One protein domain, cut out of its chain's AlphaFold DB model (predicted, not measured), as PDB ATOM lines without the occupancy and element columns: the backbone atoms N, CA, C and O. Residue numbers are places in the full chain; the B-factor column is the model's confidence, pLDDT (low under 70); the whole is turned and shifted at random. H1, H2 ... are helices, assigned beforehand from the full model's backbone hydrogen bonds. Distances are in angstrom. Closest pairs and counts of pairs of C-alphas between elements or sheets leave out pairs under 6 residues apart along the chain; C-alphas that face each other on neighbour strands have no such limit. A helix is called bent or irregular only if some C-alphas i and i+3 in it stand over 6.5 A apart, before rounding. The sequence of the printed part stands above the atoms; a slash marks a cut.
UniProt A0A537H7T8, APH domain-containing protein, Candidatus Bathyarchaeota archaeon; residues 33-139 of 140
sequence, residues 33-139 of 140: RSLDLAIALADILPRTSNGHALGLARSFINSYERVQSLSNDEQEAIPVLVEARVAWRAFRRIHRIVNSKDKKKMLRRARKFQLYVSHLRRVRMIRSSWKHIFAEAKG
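What this domain is: This is residues 33 to 139 of the 140 residues of the protein "APH domain-containing protein" of Candidatus Bathyarchaeota archaeon (UniProt A0A537H7T8). A rod of helices: the long helix H3 runs along most of its length, with H5 folded back beside it and the short H4 in the turn between them at one end. The helical hairpin H1 and H2 packs on this pair away from H4, H1 crossing both H3 and H5 steeply, and the short H6 packs on H2 after H5. The printed part has 107 residues with six named helices, H1 to H6 in chain order, and no named strand; the class is all helix. It is only just loose, close to compact, with a radius of gyration of the C-alphas of 15.9 A and spans of 54 by 26 by 18 A.

Where its parts are: H1, residues 34 to 47, begins with C-alpha 34 at (32.835, -37.688, 40.918) and is 20.6 A long; it is only just irregular, C-alphas 43 and 46 being 6.9 A apart. H2, residues 50 to 65, is 22.7 A long. H3, residues 72 to 98, is 40.3 A long and has a kink of 32 degrees near residue 79; it is only just irregular, C-alphas 76 and 79 being 6.7 A apart. Its C-alpha 98 is at (39.231, -66.665, 30.251). H4 is residues 103 to 110, H5 is residues 113 to 127 with a length of 21.3 A, and H6 is residues 130 to 137, ending with C-alpha 137 at (25.116, -33.178, 54.726).

How they stand to each other: The helix packing is part aligned, part crossed, that is, some helices that touch run nearly along each other and others cross: of the seven pairs of helices that touch, three are at a shallow tilt. H1 and H2 form a hairpin at a shallow tilt of 23 degrees, residues 41 to 46 touching 53 to 57; their closest C-alphas, Leu 45 and Ala 53, are 5.2 A apart. H1 touches residues 74 to 86 of H3 at a steep tilt of 60 degrees, closest at the C-alphas of Ala 38 and Val 82, 4.6 A. H3 and H4 form a hairpin, closest at the C-alphas of Ile 97 and Met 106, 5.4 A. H5 touches H3 at a shallow tilt of 4 degrees, opposite ways, closest at the C-alphas of Ala 90 and Tyr 116, 5.6 A. Residues 118 to 123 of H5 touch residues 42 to 47 of H1, closest at the C-alphas of His 119 and Pro 46, 4.6 A. H6 touches H2, closest at the C-alphas of Ile 133 and Arg 58, 5.5 A. H1 and H6 are apart. Every O i to N i+4 pair is within hydrogen-bond range in H4, H5 and H6; H1 has 8 of 10, H2 11 of 12 and H3 19 of 23.

The domain as a whole: The C-alphas farthest apart, of Lys 101 and Gly 139, are 55.3 A apart. The printed part has no cut and no long link. Residues 99 to 104, of which 103 and 104 belong to H4, stand free. Mean pLDDT of the printed part is 88.2, with residue 98 and residues 136 to 139 under 70.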
ATOM      1  N   ARG A  33      35.428 -35.032  38.809       94.81
ATOM      2  CA  ARG A  33      35.849 -35.423  40.179       94.81
ATOM      3  C   ARG A  33      35.012 -36.527  40.810       94.81
ATOM      4  O   ARG A  33      35.546 -37.337  41.566       94.81
ATOM      5  N   SER A  34      33.732 -36.624  40.453       95.81
ATOM      6  CA  SER A  34      32.835 -37.688  40.918       95.81
ATOM      7  C   SER A  34      33.374 -39.087  40.622       95.81
ATOM      8  O   SER A  34      33.056 -40.034  41.342       95.81
ATOM      9  N   LEU A  35      34.244 -39.237  39.613       96.31
ATOM     10  CA  LEU A  35      34.921 -40.505  39.358       96.31
ATOM     11  C   LEU A  35      35.929 -40.880  40.448       96.31
ATOM     12  O   LEU A  35      36.001 -42.059  40.789       96.31
ATOM     13  N   ASP A  36      36.681 -39.937  41.015       96.38
ATOM     14  CA  ASP A  36      37.625 -40.239  42.099       96.38
ATOM     15  C   ASP A  36      36.898 -40.578  43.401       96.38
ATOM     16  O   ASP A  36      37.238 -41.574  44.047       96.38
ATOM     17  N   LEU A  37      35.824 -39.846  43.718       96.00
ATOM     18  CA  LEU A  37      34.904 -40.185  44.812       96.00
ATOM     19  C   LEU A  37      34.360 -41.610  44.643       96.00
ATOM     20  O   LEU A  37      34.419 -42.431  45.563       96.00
ATOM     21  N   ALA A  38      33.903 -41.948  43.434       96.94
ATOM     22  CA  ALA A  38      33.405 -43.280  43.131       96.94
ATOM     23  C   ALA A  38      34.496 -44.359  43.223       96.94
ATOM     24  O   ALA A  38      34.234 -45.462  43.706       96.94
ATOM     25  N   ILE A  39      35.728 -44.072  42.785       96.94
ATOM     26  CA  ILE A  39      36.872 -44.990  42.898       96.94
ATOM     27  C   ILE A  39      37.196 -45.281  44.369       96.94
ATOM     28  O   ILE A  39      37.401 -46.455  44.706       96.94
ATOM     29  N   ALA A  40      37.195 -44.253  45.217       96.06
ATOM     30  CA  ALA A  40      37.478 -44.355  46.645       96.06
ATOM     31  C   ALA A  40      36.431 -45.215  47.360       96.06
ATOM     32  O   ALA A  40      36.747 -46.248  47.960       96.06
ATOM     33  N   LEU A  41      35.157 -44.846  47.207       95.81
ATOM     34  CA  LEU A  41      34.030 -45.519  47.848       95.81
ATOM     35  C   LEU A  41      33.886 -46.963  47.344       95.81
ATOM     36  O   LEU A  41      33.721 -47.889  48.139       95.81
ATOM     37  N   ALA A  42      34.079 -47.210  46.045       96.38
ATOM     38  CA  ALA A  42      34.084 -48.563  45.486       96.38
ATOM     39  C   ALA A  42      35.260 -49.432  45.969       96.38
ATOM     40  O   ALA A  42      35.257 -50.650  45.738       96.38
ATOM     41  N   ASP A  43      36.299 -48.857  46.586       95.19
ATOM     42  CA  ASP A  43      37.338 -49.632  47.257       95.19
ATOM     43  C   ASP A  43      36.992 -50.021  48.690       95.19
ATOM     44  O   ASP A  43      37.344 -51.124  49.118       95.19
ATOM     45  N   ILE A  44      36.273 -49.173  49.404       90.56
ATOM     46  CA  ILE A  44      36.019 -49.372  50.828       90.56
ATOM     47  C   ILE A  44      34.727 -50.167  51.030       90.56
ATOM     48  O   ILE A  44      34.750 -51.259  51.597       90.56
ATOM     49  N   LEU A  45      33.615 -49.680  50.477       93.06
ATOM     50  CA  LEU A  45      32.266 -50.136  50.824       93.06
ATOM     51  C   LEU A  45      32.019 -51.642  50.639       93.06
ATOM     52  O   LEU A  45      31.474 -52.261  51.552       93.06
ATOM     53  N   PRO A  46      32.447 -52.299  49.540       90.75
ATOM     54  CA  PRO A  46      32.170 -53.725  49.359       90.75
ATOM     55  C   PRO A  46      32.862 -54.642  50.375       90.75
ATOM     56  O   PRO A  46      32.512 -55.817  50.473       90.75
ATOM     57  N   ARG A  47      33.878 -54.135  51.083       87.62
ATOM     58  CA  ARG A  47      34.707 -54.899  52.027       87.62
ATOM     59  C   ARG A  47      34.326 -54.659  53.484       87.62
ATOM     60  O   ARG A  47      34.865 -55.328  54.358       87.62
ATOM     61  N   THR A  48      33.395 -53.747  53.731       86.25
ATOM     62  CA  THR A  48      32.939 -53.369  55.066       86.25
ATOM     63  C   THR A  48      31.581 -54.017  55.352       86.25
ATOM     64  O   THR A  48      30.816 -54.315  54.428       86.25
ATOM     65  N   SER A  49      31.281 -54.314  56.620       82.00
ATOM     66  CA  SER A  49      29.928 -54.706  57.042       82.00
ATOM     67  C   SER A  49      28.931 -53.581  56.737       82.00
ATOM     68  O   SER A  49      29.301 -52.409  56.743       82.00
ATOM     69  N   ASN A  50      27.667 -53.913  56.457       73.00
ATOM     70  CA  ASN A  50      26.697 -52.930  55.951       73.00
ATOM     71  C   ASN A  50      26.525 -51.715  56.883       73.00
ATOM     72  O   ASN A  50      26.548 -50.586  56.401       73.00
ATOM     73  N   GLY A  51      26.423 -51.936  58.202       74.81
ATOM     74  CA  GLY A  51      26.264 -50.853  59.181       74.81
ATOM     75  C   GLY A  51      27.445 -49.877  59.196       74.81
ATOM     76  O   GLY A  51      27.255 -48.666  59.168       74.81
ATOM     77  N   HIS A  52      28.676 -50.392  59.138       85.38
ATOM     78  CA  HIS A  52      29.877 -49.549  59.116       85.38
ATOM     79  C   HIS A  52      30.115 -48.912  57.739       85.38
ATOM     80  O   HIS A  52      30.656 -47.813  57.650       85.38
ATOM     81  N   ALA A  53      29.714 -49.577  56.652       88.19
ATOM     82  CA  ALA A  53      29.902 -49.064  55.299       88.19
ATOM     83  C   ALA A  53      29.122 -47.761  55.074       88.19
ATOM     84  O   ALA A  53      29.662 -46.827  54.485       88.19
ATOM     85  N   LEU A  54      27.888 -47.676  55.581       86.75
ATOM     86  CA  LEU A  54      27.085 -46.458  55.484       86.75
ATOM     87  C   LEU A  54      27.720 -45.297  56.263       86.75
ATOM     88  O   LEU A  54      27.851 -44.202  55.719       86.75
ATOM     89  N   GLY A  55      28.178 -45.552  57.494       89.44
ATOM     90  CA  GLY A  55      28.882 -44.555  58.305       89.44
ATOM     91  C   GLY A  55      30.163 -44.042  57.638       89.44
ATOM     92  O   GLY A  55      30.399 -42.837  57.605       89.44
ATOM     93  N   LEU A  56      30.947 -44.935  57.020       90.00
ATOM     94  CA  LEU A  56      32.138 -44.556  56.252       90.00
ATOM     95  C   LEU A  56      31.794 -43.729  55.012       90.00
ATOM     96  O   LEU A  56      32.462 -42.732  54.754       90.00
ATOM     97  N   ALA A  57      30.767 -44.120  54.249       91.38
ATOM     98  CA  ALA A  57      30.321 -43.351  53.089       91.38
ATOM     99  C   ALA A  57      29.912 -41.931  53.499       91.38
ATOM    100  O   ALA A  57      30.364 -40.967  52.889       91.38
ATOM    101  N   ARG A  58      29.119 -41.812  54.571       90.62
ATOM    102  CA  ARG A  58      28.679 -40.526  55.118       90.62
ATOM    103  C   ARG A  58      29.853 -39.671  55.581       90.62
ATOM    104  O   ARG A  58      29.976 -38.531  55.156       90.62
ATOM    105  N   SER A  59      30.743 -40.227  56.402       91.25
ATOM    106  CA  SER A  59      31.925 -39.509  56.891       91.25
ATOM    107  C   SER A  59      32.812 -39.018  55.740       91.25
ATOM    108  O   SER A  59      33.250 -37.867  55.749       91.25
ATOM    109  N   PHE A  60      33.017 -39.853  54.717       92.06
ATOM    110  CA  PHE A  60      33.820 -39.510  53.546       92.06
ATOM    111  C   PHE A  60      33.194 -38.377  52.721       92.06
ATOM    112  O   PHE A  60      33.880 -37.406  52.414       92.06
ATOM    113  N   ILE A  61      31.899 -38.471  52.397       92.25
ATOM    114  CA  ILE A  61      31.181 -37.440  51.630       92.25
ATOM    115  C   ILE A  61      31.125 -36.121  52.405       92.25
ATOM    116  O   ILE A  61      31.519 -35.095  51.862       92.25
ATOM    117  N   ASN A  62      30.748 -36.146  53.686       91.50
ATOM    118  CA  ASN A  62      30.657 -34.929  54.498       91.50
ATOM    119  C   ASN A  62      32.019 -34.231  54.624       91.50
ATOM    120  O   ASN A  62      32.101 -33.007  54.574       91.50
ATOM    121  N   SER A  63      33.103 -34.999  54.764       92.06
ATOM    122  CA  SER A  63      34.458 -34.432  54.810       92.06
ATOM    123  C   SER A  63      34.867 -33.820  53.469       92.06
ATOM    124  O   SER A  63      35.538 -32.793  53.455       92.06
ATOM    125  N   TYR A  64      34.443 -34.420  52.353       93.38
ATOM    126  CA  TYR A  64      34.678 -33.866  51.022       93.38
ATOM    127  C   TYR A  64      33.916 -32.551  50.814       93.38
ATOM    128  O   TYR A  64      34.516 -31.560  50.405       93.38
ATOM    129  N   GLU A  65      32.622 -32.512  51.150       92.88
ATOM    130  CA  GLU A  65      31.768 -31.334  50.936       92.88
ATOM    131  C   GLU A  65      32.191 -30.109  51.759       92.88
ATOM    132  O   GLU A  65      31.966 -28.984  51.316       92.88
ATOM    133  N   ARG A  66      32.883 -30.305  52.892       93.12
ATOM    134  CA  ARG A  66      33.507 -29.216  53.672       93.12
ATOM    135  C   ARG A  66      34.626 -28.489  52.929       93.12
ATOM    136  O   ARG A  66      34.887 -27.327  53.214       93.12
ATOM    137  N   VAL A  67      35.314 -29.179  52.024       94.06
ATOM    138  CA  VAL A  67      36.382 -28.598  51.197       94.06
ATOM    139  C   VAL A  67      35.816 -28.146  49.858       94.06
ATOM    140  O   VAL A  67      36.207 -27.107  49.327       94.06
ATOM    141  N   GLN A  68      34.906 -28.937  49.290       92.56
ATOM    142  CA  GLN A  68      34.357 -28.691  47.973       92.56
ATOM    143  C   GLN A  68      32.936 -29.251  47.848       92.56
ATOM    144  O   GLN A  68      32.743 -30.461  47.728       92.56
ATOM    145  N   SER A  69      31.948 -28.357  47.817       93.75
ATOM    146  CA  SER A  69      30.532 -28.718  47.701       93.75
ATOM    147  C   SER A  69      30.233 -29.471  46.405       93.75
ATOM    148  O   SER A  69      30.746 -29.114  45.334       93.75
ATOM    149  N   LEU A  70      29.387 -30.498  46.501       93.75
ATOM    150  CA  LEU A  70      28.920 -31.271  45.353       93.75
ATOM    151  C   LEU A  70      27.644 -30.652  44.781       93.75
ATOM    152  O   LEU A  70      26.762 -30.216  45.522       93.75
ATOM    153  N   SER A  71      27.526 -30.627  43.455       94.44
ATOM    154  CA  SER A  71      26.264 -30.260  42.811       94.44
ATOM    155  C   SER A  71      25.222 -31.368  42.991       94.44
ATOM    156  O   SER A  71      25.558 -32.517  43.286       94.44
ATOM    157  N   ASN A  72      23.946 -31.051  42.764       93.44
ATOM    158  CA  ASN A  72      22.884 -32.060  42.806       93.44
ATOM    159  C   ASN A  72      23.144 -33.201  41.804       93.44
ATOM    160  O   ASN A  72      23.005 -34.365  42.173       93.44
ATOM    161  N   ASP A  73      23.614 -32.879  40.593       95.06
ATOM    162  CA  ASP A  73      23.957 -33.875  39.570       95.06
ATOM    163  C   ASP A  73      25.082 -34.809  40.036       95.06
ATOM    164  O   ASP A  73      25.061 -36.012  39.783       95.06
ATOM    165  N   GLU A  74      26.075 -34.280  40.756       95.44
ATOM    166  CA  GLU A  74      27.154 -35.096  41.310       95.44
ATOM    167  C   GLU A  74      26.659 -35.995  42.441       95.44
ATOM    168  O   GLU A  74      26.988 -37.184  42.461       95.44
ATOM    169  N   GLN A  75      25.845 -35.456  43.351       93.62
ATOM    170  CA  GLN A  75      25.232 -36.223  44.437       93.62
ATOM    171  C   GLN A  75      24.365 -37.366  43.882       93.62
ATOM    172  O   GLN A  75      24.419 -38.490  44.389       93.62
ATOM    173  N   GLU A  76      23.625 -37.123  42.799       92.31
ATOM    174  CA  GLU A  76      22.830 -38.145  42.115       92.31
ATOM    175  C   GLU A  76      23.700 -39.180  41.382       92.31
ATOM    176  O   GLU A  76      23.424 -40.385  41.430       92.31
ATOM    177  N   ALA A  77      24.789 -38.742  40.743       94.62
ATOM    178  CA  ALA A  77      25.652 -39.611  39.950       94.62
ATOM    179  C   ALA A  77      26.544 -40.532  40.798       94.62
ATOM    180  O   ALA A  77      26.746 -41.696  40.434       94.62
ATOM    181  N   ILE A  78      27.096 -40.058  41.922       95.50
ATOM    182  CA  ILE A  78      28.088 -40.804  42.723       95.50
ATOM    183  C   ILE A  78      27.620 -42.225  43.108       95.50
ATOM    184  O   ILE A  78      28.385 -43.166  42.865       95.50
ATOM    185  N   PRO A  79      26.403 -42.453  43.650       93.88
ATOM    186  CA  PRO A  79      25.936 -43.800  43.995       93.88
ATOM    187  C   PRO A  79      25.951 -44.761  42.799       93.88
ATOM    188  O   PRO A  79      26.366 -45.920  42.919       93.88
ATOM    189  N   VAL A  80      25.527 -44.275  41.628       94.38
ATOM    190  CA  VAL A  80      25.487 -45.050  40.380       94.38
ATOM    191  C   VAL A  80      26.903 -45.341  39.890       94.38
ATOM    192  O   VAL A  80      27.220 -46.479  39.536       94.38
ATOM    193  N   LEU A  81      27.789 -44.344  39.937       96.69
ATOM    194  CA  LEU A  81      29.192 -44.486  39.557       96.69
ATOM    195  C   LEU A  81      29.937 -45.477  40.460       96.69
ATOM    196  O   LEU A  81      30.755 -46.254  39.965       96.69
ATOM    197  N   VAL A  82      29.638 -45.519  41.763       96.75
ATOM    198  CA  VAL A  82      30.190 -46.522  42.690       96.75
ATOM    199  C   VAL A  82      29.760 -47.930  42.288       96.75
ATOM    200  O   VAL A  82      30.605 -48.825  42.185       96.75
ATOM    201  N   GLU A  83      28.469 -48.141  42.023       95.25
ATOM    202  CA  GLU A  83      27.954 -49.438  41.578       95.25
ATOM    203  C   GLU A  83      28.610 -49.872  40.257       95.25
ATOM    204  O   GLU A  83      29.164 -50.975  40.166       95.25
ATOM    205  N   ALA A  84      28.644 -48.976  39.266       96.50
ATOM    206  CA  ALA A  84      29.282 -49.209  37.973       96.50
ATOM    207  C   ALA A  84      30.774 -49.537  38.125       96.50
ATOM    208  O   ALA A  84      31.292 -50.476  37.512       96.50
ATOM    209  N   ARG A  85      31.483 -48.828  39.010       96.94
ATOM    210  CA  ARG A  85      32.898 -49.068  39.298       96.94
ATOM    211  C   ARG A  85      33.129 -50.452  39.898       96.94
ATOM    212  O   ARG A  85      34.105 -51.114  39.521       96.94
ATOM    213  N   VAL A  86      32.269 -50.906  40.812       96.62
ATOM    214  CA  VAL A  86      32.334 -52.261  41.385       96.62
ATOM    215  C   VAL A  86      32.053 -53.315  40.315       96.62
ATOM    216  O   VAL A  86      32.824 -54.277  40.208       96.62
ATOM    217  N   ALA A  87      31.035 -53.107  39.476       95.94
ATOM    218  CA  ALA A  87      30.707 -53.990  38.355       95.94
ATOM    219  C   ALA A  87      31.872 -54.117  37.371       95.94
ATOM    220  O   ALA A  87      32.312 -55.228  37.073       95.94
ATOM    221  N   TRP A  88      32.477 -53.000  36.971       95.56
ATOM    222  CA  TRP A  88      33.646 -53.000  36.093       95.56
ATOM    223  C   TRP A  88      34.836 -53.757  36.702       95.56
ATOM    224  O   TRP A  88      35.534 -54.504  36.010       95.56
ATOM    225  N   ARG A  89      35.081 -53.630  38.019       93.19
ATOM    226  CA  ARG A  89      36.146 -54.399  38.701       93.19
ATOM    227  C   ARG A  89      35.864 -55.895  38.664       93.19
ATOM    228  O   ARG A  89      36.808 -56.663  38.460       93.19
ATOM    229  N   ALA A  90      34.618 -56.296  38.905       92.50
ATOM    230  CA  ALA A  90      34.189 -57.687  38.834       92.50
ATOM    231  C   ALA A  90      34.388 -58.230  37.416       92.50
ATOM    232  O   ALA A  90      35.126 -59.202  37.239       92.50
ATOM    233  N   PHE A  91      33.856 -57.527  36.414       91.50
ATOM    234  CA  PHE A  91      33.973 -57.876  35.002       91.50
ATOM    235  C   PHE A  91      35.434 -58.055  34.580       91.50
ATOM    236  O   PHE A  91      35.826 -59.131  34.138       91.50
ATOM    237  N   ARG A  92      36.301 -57.066  34.844       90.31
ATOM    238  CA  ARG A  92      37.733 -57.141  34.501       90.31
ATOM    239  C   ARG A  92      38.446 -58.318  35.174       90.31
ATOM    240  O   ARG A  92      39.394 -58.876  34.618       90.31
ATOM    241  N   ARG A  93      38.048 -58.692  36.395       87.31
ATOM    242  CA  ARG A  93      38.647 -59.826  37.120       87.31
ATOM    243  C   ARG A  93      38.165 -61.172  36.589       87.31
ATOM    244  O   ARG A  93      38.980 -62.092  36.553       87.31
ATOM    245  N   ILE A  94      36.902 -61.267  36.180       83.94
ATOM    246  CA  ILE A  94      36.311 -62.460  35.564       83.94
ATOM    247  C   ILE A  94      36.864 -62.653  34.149       83.94
ATOM    248  O   ILE A  94      37.371 -63.724  33.844       83.94
ATOM    249  N   HIS A  95      36.899 -61.605  33.323       83.44
ATOM    250  CA  HIS A  95      37.448 -61.657  31.964       83.44
ATOM    251  C   HIS A  95      38.910 -62.148  31.937       83.44
ATOM    252  O   HIS A  95      39.296 -62.971  31.115       83.44
ATOM    253  N   ARG A  96      39.734 -61.749  32.921       76.94
ATOM    254  CA  ARG A  96      41.117 -62.251  33.074       76.94
ATOM    255  C   ARG A  96      41.224 -63.758  33.361       76.94
ATOM    256  O   ARG A  96      42.337 -64.282  33.328       76.94
ATOM    257  N   ILE A  97      40.140 -64.439  33.731       72.88
ATOM    258  CA  ILE A  97      40.108 -65.900  33.912       72.88
ATOM    259  C   ILE A  97      40.169 -66.585  32.553       72.88
ATOM    260  O   ILE A  97      40.970 -67.499  32.389       72.88
ATOM    261  N   VAL A  98      39.377 -66.095  31.598       67.06
ATOM    262  CA  VAL A  98      39.231 -66.665  30.251       67.06
ATOM    263  C   VAL A  98      40.564 -66.662  29.495       67.06
ATOM    264  O   VAL A  98      40.879 -67.616  28.798       67.06
ATOM    265  N   ASN A  99      41.412 -65.659  29.730       73.12
ATOM    266  CA  ASN A  99      42.686 -65.506  29.016       73.12
ATOM    267  C   ASN A  99      43.884 -66.230  29.675       73.12
ATOM    268  O   ASN A  99      45.029 -65.987  29.303       73.12
ATOM    269  N   SER A 100      43.672 -67.063  30.701       74.88
ATOM    270  CA  SER A 100      44.749 -67.767  31.420       74.88
ATOM    271  C   SER A 100      44.868 -69.219  30.956       74.88
ATOM    272  O   SER A 100      43.878 -69.933  30.992       74.88
ATOM    273  N   LYS A 101      46.081 -69.695  30.632       83.88
ATOM    274  CA  LYS A 101      46.336 -71.121  30.319       83.88
ATOM    275  C   LYS A 101      46.569 -72.006  31.562       83.88
ATOM    276  O   LYS A 101      46.537 -73.226  31.475       83.88
ATOM    277  N   ASP A 102      46.780 -71.403  32.736       88.31
ATOM    278  CA  ASP A 102      46.987 -72.117  34.009       88.31
ATOM    279  C   ASP A 102      45.651 -72.499  34.681       88.31
ATOM    280  O   ASP A 102      44.956 -71.649  35.252       88.31
ATOM    281  N   LYS A 103      45.331 -73.801  34.671       85.81
ATOM    282  CA  LYS A 103      44.102 -74.382  35.240       85.81
ATOM    283  C   LYS A 103      43.952 -74.142  36.750       85.81
ATOM    284  O   LYS A 103      42.845 -73.854  37.212       85.81
ATOM    285  N   LYS A 104      45.038 -74.196  37.536       86.31
ATOM    286  CA  LYS A 104      44.993 -73.938  38.991       86.31
ATOM    287  C   LYS A 104      44.628 -72.476  39.255       86.31
ATOM    288  O   LYS A 104      43.769 -72.175  40.092       86.31
ATOM    289  N   LYS A 105      45.227 -71.556  38.496       81.81
ATOM    290  CA  LYS A 105      44.933 -70.116  38.569       81.81
ATOM    291  C   LYS A 105      43.510 -69.792  38.117       81.81
ATOM    292  O   LYS A 105      42.865 -68.950  38.747       81.81
ATOM    293  N   MET A 106      43.005 -70.468  37.084       83.12
ATOM    294  CA  MET A 106      41.610 -70.344  36.645       83.12
ATOM    295  C   MET A 106      40.638 -70.770  37.748       83.12
ATOM    296  O   MET A 106      39.798 -69.964  38.146       83.12
ATOM    297  N   LEU A 107      40.809 -71.968  38.324       85.00
ATOM    298  CA  LEU A 107      39.961 -72.484  39.407       85.00
ATOM    299  C   LEU A 107      39.961 -71.557  40.631       85.00
ATOM    300  O   LEU A 107      38.900 -71.203  41.148       85.00
ATOM    301  N   ARG A 108      41.139 -71.087  41.064       83.44
ATOM    302  CA  ARG A 108      41.257 -70.138  42.186       83.44
ATOM    303  C   ARG A 108      40.497 -68.836  41.923       83.44
ATOM    304  O   ARG A 108      39.936 -68.257  42.852       83.44
ATOM    305  N   ARG A 109      40.504 -68.333  40.685       82.62
ATOM    306  CA  ARG A 109      39.790 -67.101  40.325       82.62
ATOM    307  C   ARG A 109      38.289 -67.329  40.153       82.62
ATOM    308  O   ARG A 109      37.531 -66.476  40.602       82.62
ATOM    309  N   ALA A 110      37.868 -68.456  39.580       84.00
ATOM    310  CA  ALA A 110      36.458 -68.816  39.428       84.00
ATOM    311  C   ALA A 110      35.752 -68.898  40.790       84.00
ATOM    312  O   ALA A 110      34.676 -68.332  40.968       84.00
ATOM    313  N   ARG A 111      36.427 -69.452  41.809       86.69
ATOM    314  CA  ARG A 111      35.937 -69.473  43.203       86.69
ATOM    315  C   ARG A 111      35.683 -68.078  43.800       86.69
ATOM    316  O   ARG A 111      34.947 -67.960  44.770       86.69
ATOM    317  N   LYS A 112      36.247 -67.006  43.224       89.12
ATOM    318  CA  LYS A 112      35.992 -65.615  43.649       89.12
ATOM    319  C   LYS A 112      34.753 -64.991  43.002       89.12
ATOM    320  O   LYS A 112      34.435 -63.851  43.331       89.12
ATOM    321  N   PHE A 113      34.050 -65.688  42.108       89.19
ATOM    322  CA  PHE A 113      32.831 -65.162  41.489       89.19
ATOM    323  C   PHE A 113      31.793 -64.755  42.543       89.19
ATOM    324  O   PHE A 113      31.342 -63.611  42.543       89.19
ATOM    325  N   GLN A 114      31.519 -65.636  43.513       90.00
ATOM    326  CA  GLN A 114      30.579 -65.354  44.604       90.00
ATOM    327  C   GLN A 114      31.008 -64.156  45.458       90.00
ATOM    328  O   GLN A 114      30.175 -63.349  45.866       90.00
ATOM    329  N   LEU A 115      32.318 -63.966  45.654       92.19
ATOM    330  CA  LEU A 115      32.842 -62.770  46.310       92.19
ATOM    331  C   LEU A 115      32.485 -61.504  45.517       92.19
ATOM    332  O   LEU A 115      31.995 -60.541  46.101       92.19
ATOM    333  N   TYR A 116      32.678 -61.483  44.196       92.94
ATOM    334  CA  TYR A 116      32.334 -60.307  43.388       92.94
ATOM    335  C   TYR A 116      30.824 -60.052  43.310       92.94
ATOM    336  O   TYR A 116      30.410 -58.894  43.352       92.94
ATOM    337  N   VAL A 117      30.004 -61.105  43.277       91.75
ATOM    338  CA  VAL A 117      28.542 -60.989  43.400       91.75
ATOM    339  C   VAL A 117      28.165 -60.388  44.759       91.75
ATOM    340  O   VAL A 117      27.346 -59.474  44.817       91.75
ATOM    341  N   SER A 118      28.800 -60.829  45.850       93.00
ATOM    342  CA  SER A 118      28.558 -60.264  47.184       93.00
ATOM    343  C   SER A 118      28.922 -58.778  47.265       93.00
ATOM    344  O   SER A 118      28.169 -57.997  47.839       93.00
ATOM    345  N   HIS A 119      30.017 -58.360  46.623       94.44
ATOM    346  CA  HIS A 119      30.410 -56.954  46.549       94.44
ATOM    347  C   HIS A 119      29.348 -56.101  45.853       94.44
ATOM    348  O   HIS A 119      29.002 -55.040  46.365       94.44
ATOM    349  N   LEU A 120      28.815 -56.575  44.721       93.31
ATOM    350  CA  LEU A 120      27.733 -55.911  43.989       93.31
ATOM    351  C   LEU A 120      26.458 -55.799  44.826       93.31
ATOM    352  O   LEU A 120      25.866 -54.726  44.905       93.31
ATOM    353  N   ARG A 121      26.069 -56.885  45.505       91.88
ATOM    354  CA  ARG A 121      24.913 -56.883  46.415       91.88
ATOM    355  C   ARG A 121      25.081 -55.862  47.541       91.88
ATOM    356  O   ARG A 121      24.140 -55.132  47.833       91.88
ATOM    357  N   ARG A 122      26.277 -55.760  48.133       91.25
ATOM    358  CA  ARG A 122      26.567 -54.792  49.207       91.25
ATOM    359  C   ARG A 122      26.423 -53.347  48.745       91.25
ATOM    360  O   ARG A 122      25.722 -52.585  49.398       91.25
ATOM    361  N   VAL A 123      27.024 -52.965  47.616       92.06
ATOM    362  CA  VAL A 123      26.889 -51.575  47.140       92.06
ATOM    363  C   VAL A 123      25.471 -51.235  46.693       92.06
ATOM    364  O   VAL A 123      25.044 -50.111  46.923       92.06
ATOM    365  N   ARG A 124      24.706 -52.200  46.164       90.62
ATOM    366  CA  ARG A 124      23.269 -52.014  45.894       90.62
ATOM    367  C   ARG A 124      22.445 -51.798  47.158       90.62
ATOM    368  O   ARG A 124      21.592 -50.924  47.163       90.62
ATOM    369  N   MET A 125      22.708 -52.553  48.226       87.88
ATOM    370  CA  MET A 125      22.031 -52.331  49.511       87.88
ATOM    371  C   MET A 125      22.359 -50.960  50.098       87.88
ATOM    372  O   MET A 125      21.486 -50.306  50.647       87.88
ATOM    373  N   ILE A 126      23.605 -50.499  49.973       85.19
ATOM    374  CA  ILE A 126      23.958 -49.156  50.447       85.19
ATOM    375  C   ILE A 126      23.288 -48.105  49.555       85.19
ATOM    376  O   ILE A 126      22.824 -47.104  50.087       85.19
ATOM    377  N   ARG A 127      23.169 -48.348  48.230       84.75
ATOM    378  CA  ARG A 127      22.538 -47.456  47.229       84.75
ATOM    379  C   ARG A 127      21.170 -46.925  47.659       84.75
ATOM    380  O   ARG A 127      20.924 -45.731  47.500       84.75
ATOM    381  N   SER A 128      20.316 -47.763  48.244       79.38
ATOM    382  CA  SER A 128      18.993 -47.328  48.719       79.38
ATOM    383  C   SER A 128      19.052 -46.262  49.818       79.38
ATOM    384  O   SER A 128      18.095 -45.516  49.978       79.38
ATOM    385  N   SER A 129      20.174 -46.139  50.532       84.88
ATOM    386  CA  SER A 129      20.344 -45.216  51.659       84.88
ATOM    387  C   SER A 129      21.077 -43.913  51.310       84.88
ATOM    388  O   SER A 129      21.212 -43.054  52.177       84.88
ATOM    389  N   TRP A 130      21.542 -43.714  50.067       83.44
ATOM    390  CA  TRP A 130      22.363 -42.535  49.720       83.44
ATOM    391  C   TRP A 130      21.601 -41.220  49.786       83.44
ATOM    392  O   TRP A 130      22.197 -40.206  50.132       83.44
ATOM    393  N   LYS A 131      20.289 -41.228  49.514       79.12
ATOM    394  CA  LYS A 131      19.458 -40.021  49.641       79.12
ATOM    395  C   LYS A 131      19.566 -39.413  51.045       79.12
ATOM    396  O   LYS A 131      19.649 -38.200  51.174       79.12
ATOM    397  N   HIS A 132      19.647 -40.254  52.078       81.38
ATOM    398  CA  HIS A 132      19.802 -39.810  53.464       81.38
ATOM    399  C   HIS A 132      21.202 -39.265  53.763       81.38
ATOM    400  O   HIS A 132      21.333 -38.346  54.559       81.38
ATOM    401  N   ILE A 133      22.246 -39.783  53.101       83.44
ATOM    402  CA  ILE A 133      23.619 -39.280  53.268       83.44
ATOM    403  C   ILE A 133      23.701 -37.812  52.836       83.44
ATOM    404  O   ILE A 133      24.194 -36.982  53.591       83.44
ATOM    405  N   PHE A 134      23.186 -37.493  51.648       80.44
ATOM    406  CA  PHE A 134      23.262 -36.137  51.097       80.44
ATOM    407  C   PHE A 134      22.247 -35.166  51.714       80.44
ATOM    408  O   PHE A 134      22.515 -33.971  51.786       80.44
ATOM    409  N   ALA A 135      21.090 -35.655  52.179       74.00
ATOM    410  CA  ALA A 135      20.112 -34.819  52.878       74.00
ATOM    411  C   ALA A 135      20.649 -34.310  54.228       74.00
ATOM    412  O   ALA A 135      20.456 -33.146  54.563       74.00
ATOM    413  N   GLU A 136      21.359 -35.157  54.977       63.78
ATOM    414  CA  GLU A 136      21.959 -34.781  56.262       63.78
ATOM    415  C   GLU A 136      23.192 -33.879  56.101       63.78
ATOM    416  O   GLU A 136      23.429 -33.018  56.944       63.78
ATOM    417  N   ALA A 137      23.955 -34.026  55.012       60.91
ATOM    418  CA  ALA A 137      25.116 -33.178  54.726       60.91
ATOM    419  C   ALA A 137      24.752 -31.691  54.553       60.91
ATOM    420  O   ALA A 137      25.570 -30.824  54.840       60.91
ATOM    421  N   LYS A 138      23.517 -31.394  54.123       59.72
ATOM    422  CA  LYS A 138      22.998 -30.027  53.939       59.72
ATOM    423  C   LYS A 138      22.413 -29.405  55.221       59.72
ATOM    424  O   LYS A 138      21.948 -28.273  55.169       59.72
ATOM    425  N   GLY A 139      22.397 -30.139  56.339       52.06
ATOM    426  CA  GLY A 139      21.793 -29.725  57.613       52.06
ATOM    427  C   GLY A 139      22.781 -29.422  58.749       52.06
ATOM    428  O   GLY A 139      22.357 -29.402  59.903       52.06
TER     429      GLY A 139